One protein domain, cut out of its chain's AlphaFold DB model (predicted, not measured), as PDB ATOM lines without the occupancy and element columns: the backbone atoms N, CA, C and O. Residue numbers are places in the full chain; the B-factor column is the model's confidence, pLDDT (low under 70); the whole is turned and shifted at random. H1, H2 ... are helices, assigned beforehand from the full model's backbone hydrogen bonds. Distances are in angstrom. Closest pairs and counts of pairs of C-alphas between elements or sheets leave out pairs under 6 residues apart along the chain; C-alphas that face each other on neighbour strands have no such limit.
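This is residues 7 to 78 of the 418 residues of the protein "HTH crp-type domain-containing protein" of Zymomonas mobilis (UniProt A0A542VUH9). Two helix pairs sit at the two ends of a long, loose shape, with H1 and H2 splayed as a V at one end and H3 and H4 folded into a helical hairpin at the other. The stretched residues 34 to 40 bridge the two pairs, while H4 runs back from the far end toward the first pair and short H5 follows near the start of H1. The printed part has 72 residues with five named helices, in the order H1, H2, H3, H4, H5, and no named strand, and its class is all helix. It is only just loose, close to extended, with a radius of gyration of the C-alphas of 16.6 A, and its outline is a rod spanning 48 by 20 by 17 A.

Find C-alpha 7 at (141.539, 273.070, 268.964); from there H1 runs through residues 7 to 15, 12.3 A from first to last C-alpha. H2 takes residues 20 to 33, 20.3 A long, and ends at C-alpha 33 at (138.887, 267.214, 284.483). Past residues 34 to 40 you reach H3, residues 41 to 50, which is 14.3 A long. H4, the longest helix with 16 residues, runs from C-alpha 55 at (110.542, 263.071, 262.618) to residue 70, a length of 21.8 A. H5, residues 73 to 76, is 4.8 A long.

Look first at Ile 10 and Ala 23, whose C-alphas, 5.4 A apart, are the closest of H1 and H2. These two helices touch and run opposite ways at a steep tilt of 46 degrees. At Cys 45 and Ala 62 you find the closest C-alphas of H3 and H4, 5.4 A apart. H3 and H4 touch and run opposite ways at a steep tilt of 39 degrees, a helical hairpin. H2 and H3 are apart, and so are H1 and H4. H5 is close to H1 but not clearly touching it, the closest C-alphas being those of Tyr 7 and Leu 74, 7.6 A apart. In H1, H2, H3 and H4 every O i to N i+4 pair is within hydrogen-bond range; H5 is too short for such a pair, and its one O i to N i+3 pair is not within range.

The two C-alphas farthest apart are those of Gly 17 and Asp 54, 48.6 A, yet the first and last printed C-alphas, of Tyr 7 and Gly 78, are 10.2 A apart. The printed part has no cut and no long link; the link from H2 to H3 is short, and the other three are tight. The mean pLDDT of the printed part is 74.8, and the model's confidence is under 70 at residues 7 and 28, residues 31 to 38 and residues 67 to 78.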
ATOM      1  N   TYR A   7     140.746 272.480 270.045       66.56
ATOM      2  CA  TYR A   7     141.539 273.070 268.964       66.56
ATOM      3  C   TYR A   7     141.856 274.552 269.223       66.56
ATOM      4  O   TYR A   7     143.008 274.977 269.115       66.56
ATOM      5  N   ASN A   8     140.854 275.331 269.636       75.00
ATOM      6  CA  ASN A   8     141.045 276.746 269.966       75.00
ATOM      7  C   ASN A   8     141.921 276.919 271.213       75.00
ATOM      8  O   ASN A   8     142.740 277.833 271.264       75.00
ATOM      9  N   PHE A   9     141.779 276.023 272.191       78.12
ATOM     10  CA  PHE A   9     142.578 276.037 273.413       78.12
ATOM     11  C   PHE A   9     144.052 275.707 273.137       78.12
ATOM     12  O   PHE A   9     144.937 276.426 273.593       78.12
ATOM     13  N   ILE A  10     144.329 274.700 272.304       76.44
ATOM     14  CA  ILE A  10     145.691 274.374 271.857       76.44
ATOM     15  C   ILE A  10     146.298 275.554 271.089       76.44
ATOM     16  O   ILE A  10     147.435 275.936 271.358       76.44
ATOM     17  N   ARG A  11     145.543 276.185 270.179       79.06
ATOM     18  CA  ARG A  11     145.999 277.379 269.442       79.06
ATOM     19  C   ARG A  11     146.309 278.560 270.359       79.06
ATOM     20  O   ARG A  11     147.278 279.270 270.110       79.06
ATOM     21  N   GLN A  12     145.517 278.751 271.409       83.81
ATOM     22  CA  GLN A  12     145.745 279.789 272.410       83.81
ATOM     23  C   GLN A  12     147.007 279.516 273.241       83.81
ATOM     24  O   GLN A  12     147.779 280.431 273.504       83.81
ATOM     25  N   LEU A  13     147.257 278.263 273.622       82.56
ATOM     26  CA  LEU A  13     148.487 277.883 274.323       82.56
ATOM     27  C   LEU A  13     149.718 278.061 273.422       82.56
ATOM     28  O   LEU A  13     150.744 278.582 273.854       82.56
ATOM     29  N   GLN A  14     149.600 277.704 272.143       82.00
ATOM     30  CA  GLN A  14     150.660 277.920 271.156       82.00
ATOM     31  C   GLN A  14     150.938 279.412 270.921       82.00
ATOM     32  O   GLN A  14     152.099 279.800 270.818       82.00
ATOM     33  N   SER A  15     149.910 280.271 270.885       85.50
ATOM     34  CA  SER A  15     150.109 281.725 270.769       85.50
ATOM     35  C   SER A  15     150.716 282.352 272.029       85.50
ATOM     36  O   SER A  15     151.312 283.422 271.949       85.50
ATOM     37  N   GLN A  16     150.625 281.669 273.173       87.56
ATOM     38  CA  GLN A  16     151.317 282.007 274.422       87.56
ATOM     39  C   GLN A  16     152.754 281.456 274.489       87.56
ATOM     40  O   GLN A  16     153.418 281.607 275.512       87.56
ATOM     41  N   GLY A  17     153.253 280.834 273.413       86.06
ATOM     42  CA  GLY A  17     154.622 280.319 273.324       86.06
ATOM     43  C   GLY A  17     154.823 278.925 273.922       86.06
ATOM     44  O   GLY A  17     155.962 278.504 274.108       86.06
ATOM     45  N   VAL A  18     153.743 278.197 274.228       82.75
ATOM     46  CA  VAL A  18     153.826 276.812 274.710       82.75
ATOM     47  C   VAL A  18     154.137 275.881 273.537       82.75
ATOM     48  O   VAL A  18     153.455 275.914 272.511       82.75
ATOM     49  N   ASP A  19     155.147 275.023 273.703       81.56
ATOM     50  CA  ASP A  19     155.489 273.980 272.729       81.56
ATOM     51  C   ASP A  19     154.265 273.111 272.387       81.56
ATOM     52  O   ASP A  19     153.470 272.764 273.264       81.56
ATOM     53  N   GLY A  20     154.120 272.731 271.115       72.12
ATOM     54  CA  GLY A  20     152.924 272.067 270.591       72.12
ATOM     55  C   GLY A  20     152.573 270.779 271.339       72.12
ATOM     56  O   GLY A  20     151.414 270.576 271.693       72.12
ATOM     57  N   ALA A  21     153.576 269.966 271.683       70.25
ATOM     58  CA  ALA A  21     153.371 268.731 272.439       70.25
ATOM     59  C   ALA A  21     152.932 268.992 273.893       70.25
ATOM     60  O   ALA A  21     152.169 268.224 274.483       70.25
ATOM     61  N   THR A  22     153.400 270.095 274.478       73.56
ATOM     62  CA  THR A  22     153.033 270.512 275.837       73.56
ATOM     63  C   THR A  22     151.631 271.125 275.860       73.56
ATOM     64  O   THR A  22     150.845 270.821 276.757       73.56
ATOM     65  N   ALA A  23     151.275 271.904 274.835       76.38
ATOM     66  CA  ALA A  23     149.945 272.477 274.653       76.38
ATOM     67  C   ALA A  23     148.868 271.391 274.492       76.38
ATOM     68  O   ALA A  23     147.822 271.457 275.137       76.38
ATOM     69  N   GLU A  24     149.145 270.350 273.701       71.31
ATOM     70  CA  GLU A  24     148.259 269.187 273.551       71.31
ATOM     71  C   GLU A  24     148.037 268.455 274.881       71.31
ATOM     72  O   GLU A  24     146.915 268.070 275.211       71.31
ATOM     73  N   LYS A  25     149.093 268.302 275.686       73.81
ATOM     74  CA  LYS A  25     149.029 267.619 276.982       73.81
ATOM     75  C   LYS A  25     148.202 268.389 278.013       73.81
ATOM     76  O   LYS A  25     147.428 267.777 278.747       73.81
ATOM     77  N   ILE A  26     148.356 269.713 278.061       76.25
ATOM     78  CA  ILE A  26     147.567 270.589 278.938       76.25
ATOM     79  C   ILE A  26     146.097 270.556 278.508       76.25
ATOM     80  O   ILE A  26     145.226 270.334 279.342       76.25
ATOM     81  N   ALA A  27     145.825 270.672 277.204       74.25
ATOM     82  CA  ALA A  27     144.473 270.578 276.661       74.25
ATOM     83  C   ALA A  27     143.784 269.254 277.010       74.25
ATOM     84  O   ALA A  27     142.628 269.258 277.427       74.25
ATOM     85  N   PHE A  28     144.504 268.137 276.905       67.44
ATOM     86  CA  PHE A  28     143.993 266.814 277.251       67.44
ATOM     87  C   PHE A  28     143.622 266.693 278.734       67.44
ATOM     88  O   PHE A  28     142.553 266.188 279.073       67.44
ATOM     89  N   GLN A  29     144.482 267.182 279.629       72.69
ATOM     90  CA  GLN A  29     144.242 267.101 281.068       72.69
ATOM     91  C   GLN A  29     143.067 267.988 281.503       72.69
ATOM     92  O   GLN A  29     142.160 267.513 282.185       72.69
ATOM     93  N   THR A  30     143.015 269.233 281.020       73.50
ATOM     94  CA  THR A  30     141.899 270.154 281.290       73.50
ATOM     95  C   THR A  30     140.569 269.627 280.742       73.50
ATOM     96  O   THR A  30     139.524 269.846 281.350       73.50
ATOM     97  N   TYR A  31     140.589 268.911 279.614       65.94
ATOM     98  CA  TYR A  31     139.387 268.334 279.014       65.94
ATOM     99  C   TYR A  31     138.814 267.165 279.833       65.94
ATOM    100  O   TYR A  31     137.599 267.065 279.980       65.94
ATOM    101  N   HIS A  32     139.669 266.311 280.404       58.47
ATOM    102  CA  HIS A  32     139.239 265.177 281.231       58.47
ATOM    103  C   HIS A  32     138.808 265.560 282.651       58.47
ATOM    104  O   HIS A  32     138.037 264.828 283.268       58.47
ATOM    105  N   GLU A  33     139.288 266.689 283.171       64.00
ATOM    106  CA  GLU A  33     138.887 267.214 284.483       64.00
ATOM    107  C   GLU A  33     137.518 267.925 284.441       64.00
ATOM    108  O   GLU A  33     136.859 268.063 285.471       64.00
ATOM    109  N   GLN A  34     137.043 268.345 283.260       60.69
ATOM    110  CA  GLN A  34     135.719 268.945 283.096       60.69
ATOM    111  C   GLN A  34     134.643 267.871 282.887       60.69
ATOM    112  O   GLN A  34     134.648 267.145 281.894       60.69
ATOM    113  N   SER A  35     133.663 267.811 283.794       49.34
ATOM    114  CA  SER A  35     132.457 266.999 283.598       49.34
ATOM    115  C   SER A  35     131.702 267.495 282.362       49.34
ATOM    116  O   SER A  35     131.191 268.616 282.345       49.34
ATOM    117  N   GLN A  36     131.635 266.672 281.314       54.41
ATOM    118  CA  GLN A  36     130.841 266.969 280.122       54.41
ATOM    119  C   GLN A  36     129.351 267.011 280.509       54.41
ATOM    120  O   GLN A  36     128.901 266.132 281.250       54.41
ATOM    121  N   PRO A  37     128.564 267.997 280.040       55.62
ATOM    122  CA  PRO A  37     127.118 267.950 280.207       55.62
ATOM    123  C   PRO A  37     126.565 266.754 279.421       55.62
ATOM    124  O   PRO A  37     126.910 266.570 278.253       55.62
ATOM    125  N   LEU A  38     125.731 265.946 280.076       62.97
ATOM    126  CA  LEU A  38     125.074 264.781 279.485       62.97
ATOM    127  C   LEU A  38     124.173 265.258 278.335       62.97
ATOM    128  O   LEU A  38     123.224 266.004 278.564       62.97
ATOM    129  N   PHE A  39     124.519 264.904 277.096       73.88
ATOM    130  CA  PHE A  39     123.680 265.177 275.932       73.88
ATOM    131  C   PHE A  39     122.575 264.125 275.878       73.88
ATOM    132  O   PHE A  39     122.880 262.936 275.790       73.88
ATOM    133  N   ASP A  40     121.326 264.572 275.938       79.31
ATOM    134  CA  ASP A  40     120.156 263.716 275.790       79.31
ATOM    135  C   ASP A  40     119.693 263.734 274.323       79.31
ATOM    136  O   ASP A  40     119.359 264.786 273.770       79.31
ATOM    137  N   GLU A  41     119.763 262.572 273.672       81.12
ATOM    138  CA  GLU A  41     119.397 262.401 272.264       81.12
ATOM    139  C   GLU A  41     117.891 262.593 272.048       81.12
ATOM    140  O   GLU A  41     117.492 263.136 271.015       81.12
ATOM    141  N   GLU A  42     117.073 262.193 273.027       82.06
ATOM    142  CA  GLU A  42     115.611 262.227 272.942       82.06
ATOM    143  C   GLU A  42     115.105 263.674 273.035       82.06
ATOM    144  O   GLU A  42     114.426 264.147 272.123       82.06
ATOM    145  N   ASP A  43     115.563 264.428 274.041       87.00
ATOM    146  CA  ASP A  43     115.221 265.851 274.217       87.00
ATOM    147  C   ASP A  43     115.642 266.704 273.002       87.00
ATOM    148  O   ASP A  43     114.916 267.589 272.539       87.00
ATOM    149  N   TYR A  44     116.802 266.413 272.406       86.88
ATOM    150  CA  TYR A  44     117.253 267.128 271.210       86.88
ATOM    151  C   TYR A  44     116.425 266.785 269.959       86.88
ATOM    152  O   TYR A  44     116.174 267.664 269.129       86.88
ATOM    153  N   CYS A  45     115.982 265.532 269.817       88.62
ATOM    154  CA  CYS A  45     115.079 265.121 268.744       88.62
ATOM    155  C   CYS A  45     113.723 265.837 268.861       88.62
ATOM    156  O   CYS A  45     113.254 266.428 267.884       88.62
ATOM    157  N   ASP A  46     113.148 265.887 270.065       88.94
ATOM    158  CA  ASP A  46     111.874 266.563 270.341       88.94
ATOM    159  C   ASP A  46     111.943 268.072 270.070       88.94
ATOM    160  O   ASP A  46     111.014 268.669 269.510       88.94
ATOM    161  N   GLN A  47     113.080 268.701 270.376       90.56
ATOM    162  CA  GLN A  47     113.333 270.102 270.032       90.56
ATOM    163  C   GLN A  47     113.384 270.345 268.517       90.56
ATOM    164  O   GLN A  47     112.947 271.401 268.054       90.56
ATOM    165  N   LEU A  48     113.913 269.405 267.725       89.88
ATOM    166  CA  LEU A  48     113.958 269.517 266.260       89.88
ATOM    167  C   LEU A  48     112.573 269.324 265.632       89.88
ATOM    168  O   LEU A  48     112.202 270.090 264.742       89.88
ATOM    169  N   ILE A  49     111.788 268.376 266.148       91.38
ATOM    170  CA  ILE A  49     110.389 268.170 265.747       91.38
ATOM    171  C   ILE A  49     109.562 269.420 266.075       91.38
ATOM    172  O   ILE A  49     108.826 269.921 265.227       91.38
ATOM    173  N   SER A  50     109.764 270.006 267.259       91.50
ATOM    174  CA  SER A  50     109.105 271.254 267.674       91.50
ATOM    175  C   SER A  50     109.467 272.457 266.792       91.50
ATOM    176  O   SER A  50     108.711 273.424 266.714       91.50
ATOM    177  N   ARG A  51     110.613 272.410 266.097       90.75
ATOM    178  CA  ARG A  51     111.042 273.415 265.106       90.75
ATOM    179  C   ARG A  51     110.509 273.143 263.695       90.75
ATOM    180  O   ARG A  51     110.820 273.908 262.785       90.75
ATOM    181  N   GLY A  52     109.710 272.090 263.517       89.94
ATOM    182  CA  GLY A  52     109.058 271.741 262.257       89.94
ATOM    183  C   GLY A  52     109.882 270.846 261.332       89.94
ATOM    184  O   GLY A  52     109.561 270.772 260.148       89.94
ATOM    185  N   LEU A  53     110.937 270.183 261.829       88.88
ATOM    186  CA  LEU A  53     111.605 269.133 261.058       88.88
ATOM    187  C   LEU A  53     110.767 267.856 261.043       88.88
ATOM    188  O   LEU A  53     110.071 267.541 262.009       88.88
ATOM    189  N   ASP A  54     110.874 267.103 259.949       91.44
ATOM    190  CA  ASP A  54     110.253 265.789 259.877       91.44
ATOM    191  C   ASP A  54     110.864 264.840 260.938       91.44
ATOM    192  O   ASP A  54     112.056 264.962 261.255       91.44
ATOM    193  N   PRO A  55     110.078 263.910 261.513       88.31
ATOM    194  CA  PRO A  55     110.542 263.071 262.618       88.31
ATOM    195  C   PRO A  55     111.724 262.156 262.270       88.31
ATOM    196  O   PRO A  55     112.557 261.881 263.132       88.31
ATOM    197  N   GLU A  56     111.827 261.686 261.024       83.06
ATOM    198  CA  GLU A  56     112.894 260.767 260.607       83.06
ATOM    199  C   GLU A  56     114.232 261.499 260.453       83.06
ATOM    200  O   GLU A  56     115.256 261.053 260.974       83.06
ATOM    201  N   SER A  57     114.219 262.663 259.810       84.19
ATOM    202  CA  SER A  57     115.355 263.569 259.692       84.19
ATOM    203  C   SER A  57     115.746 264.136 261.049       84.19
ATOM    204  O   SER A  57     116.937 264.235 261.333       84.19
ATOM    205  N   ALA A  58     114.784 264.483 261.911       87.38
ATOM    206  CA  ALA A  58     115.058 264.937 263.271       87.38
ATOM    207  C   ALA A  58     115.790 263.856 264.080       87.38
ATOM    208  O   ALA A  58     116.824 264.151 264.682       87.38
ATOM    209  N   ALA A  59     115.332 262.602 264.011       83.12
ATOM    210  CA  ALA A  59     115.979 261.472 264.672       83.12
ATOM    211  C   ALA A  59     117.366 261.165 264.085       83.12
ATOM    212  O   ALA A  59     118.313 260.915 264.829       83.12
ATOM    213  N   ASP A  60     117.532 261.213 262.760       78.44
ATOM    214  CA  ASP A  60     118.831 260.982 262.118       78.44
ATOM    215  C   ASP A  60     119.832 262.108 262.435       78.44
ATOM    216  O   ASP A  60     121.004 261.854 262.726       78.44
ATOM    217  N   ILE A  61     119.377 263.364 262.472       80.56
ATOM    218  CA  ILE A  61     120.189 264.511 262.896       80.56
ATOM    219  C   ILE A  61     120.539 264.393 264.379       80.56
ATOM    220  O   ILE A  61     121.704 264.598 264.731       80.56
ATOM    221  N   ALA A  62     119.592 264.032 265.246       83.81
ATOM    222  CA  ALA A  62     119.843 263.830 266.671       83.81
ATOM    223  C   ALA A  62     120.868 262.715 266.903       83.81
ATOM    224  O   ALA A  62     121.880 262.961 267.558       83.81
ATOM    225  N   ARG A  63     120.719 261.564 266.236       79.00
ATOM    226  CA  ARG A  63     121.698 260.462 266.239       79.00
ATOM    227  C   ARG A  63     123.063 260.881 265.729       79.00
ATOM    228  O   ARG A  63     124.086 260.536 266.320       79.00
ATOM    229  N   LYS A  64     123.132 261.606 264.612       77.56
ATOM    230  CA  LYS A  64     124.403 262.110 264.063       77.56
ATOM    231  C   LYS A  64     125.068 263.090 265.023       77.56
ATOM    232  O   LYS A  64     126.287 263.047 265.172       77.56
ATOM    233  N   THR A  65     124.279 263.915 265.703       79.81
ATOM    234  CA  THR A  65     124.749 264.883 266.698       79.81
ATOM    235  C   THR A  65     125.226 264.175 267.968       79.81
ATOM    236  O   THR A  65     126.335 264.450 268.416       79.81
ATOM    237  N   ALA A  66     124.482 263.190 268.476       75.56
ATOM    238  CA  ALA A  66     124.873 262.332 269.595       75.56
ATOM    239  C   ALA A  66     126.180 261.588 269.295       75.56
ATOM    240  O   ALA A  66     127.130 261.638 270.072       75.56
ATOM    241  N   ASN A  67     126.278 260.971 268.114       67.25
ATOM    242  CA  ASN A  67     127.486 260.290 267.658       67.25
ATOM    243  C   ASN A  67     128.667 261.254 267.467       67.25
ATOM    244  O   ASN A  67     129.806 260.878 267.727       67.25
ATOM    245  N   ALA A  68     128.425 262.486 267.014       65.38
ATOM    246  CA  ALA A  68     129.462 263.506 266.884       65.38
ATOM    247  C   ALA A  68     129.933 264.046 268.243       65.38
ATOM    248  O   ALA A  68     131.115 264.319 268.388       65.38
ATOM    249  N   ILE A  69     129.037 264.166 269.228       65.81
ATOM    250  CA  ILE A  69     129.355 264.574 270.607       65.81
ATOM    251  C   ILE A  69     130.055 263.441 271.373       65.81
ATOM    252  O   ILE A  69     130.942 263.704 272.178       65.81
ATOM    253  N   SER A  70     129.679 262.188 271.104       61.16
ATOM    254  CA  SER A  70     130.302 260.980 271.661       61.16
ATOM    255  C   SER A  70     131.715 260.742 271.111       61.16
ATOM    256  O   SER A  70     132.567 260.171 271.793       61.16
ATOM    257  N   ARG A  71     132.003 261.215 269.890       56.22
ATOM    258  CA  ARG A  71     133.373 261.261 269.363       56.22
ATOM    259  C   ARG A  71     134.187 262.301 270.129       56.22
ATOM    260  O   ARG A  71     133.761 263.441 270.290       56.22
ATOM    261  N   ASP A  72     135.383 261.907 270.556       56.44
ATOM    262  CA  ASP A  72     136.341 262.796 271.214       56.44
ATOM    263  C   ASP A  72     136.605 264.026 270.310       56.44
ATOM    264  O   ASP A  72     136.906 263.859 269.123       56.44
ATOM    265  N   PRO A  73     136.490 265.276 270.795       56.03
ATOM    266  CA  PRO A  73     136.759 266.459 269.979       56.03
ATOM    267  C   PRO A  73     138.188 266.528 269.433       56.03
ATOM    268  O   PRO A  73     138.419 267.228 268.446       56.03
ATOM    269  N   LEU A  74     139.138 265.786 270.008       50.88
ATOM    270  CA  LEU A  74     140.465 265.599 269.419       50.88
ATOM    271  C   LEU A  74     140.420 264.684 268.184       50.88
ATOM    272  O   LEU A  74     141.087 264.971 267.188       50.88
ATOM    273  N   GLU A  75     139.560 263.659 268.179       50.75
ATOM    274  CA  GLU A  75     139.285 262.845 266.987       50.75
ATOM    275  C   GLU A  75     138.551 263.646 265.899       50.75
ATOM    276  O   GLU A  75     138.867 263.479 264.718       50.75
ATOM    277  N   LEU A  76     137.644 264.565 266.269       52.94
ATOM    278  CA  LEU A  76     137.011 265.507 265.327       52.94
ATOM    279  C   LEU A  76     138.029 266.457 264.673       52.94
ATOM    280  O   LEU A  76     137.888 266.790 263.498       52.94
ATOM    281  N   ALA A  77     139.069 266.865 265.407       55.75
ATOM    282  CA  ALA A  77     140.162 267.697 264.900       55.75
ATOM    283  C   ALA A  77     141.204 266.911 264.070       55.75
ATOM    284  O   ALA A  77     142.209 267.481 263.646       55.75
ATOM    285  N   GLY A  78     141.000 265.606 263.846       50.81
ATOM    286  CA  GLY A  78     141.945 264.737 263.136       50.81
ATOM    287  C   GLY A  78     143.191 264.360 263.949       50.81
ATOM    288  O   GLY A  78     144.081 263.676 263.436       50.81
TER     289      GLY A  78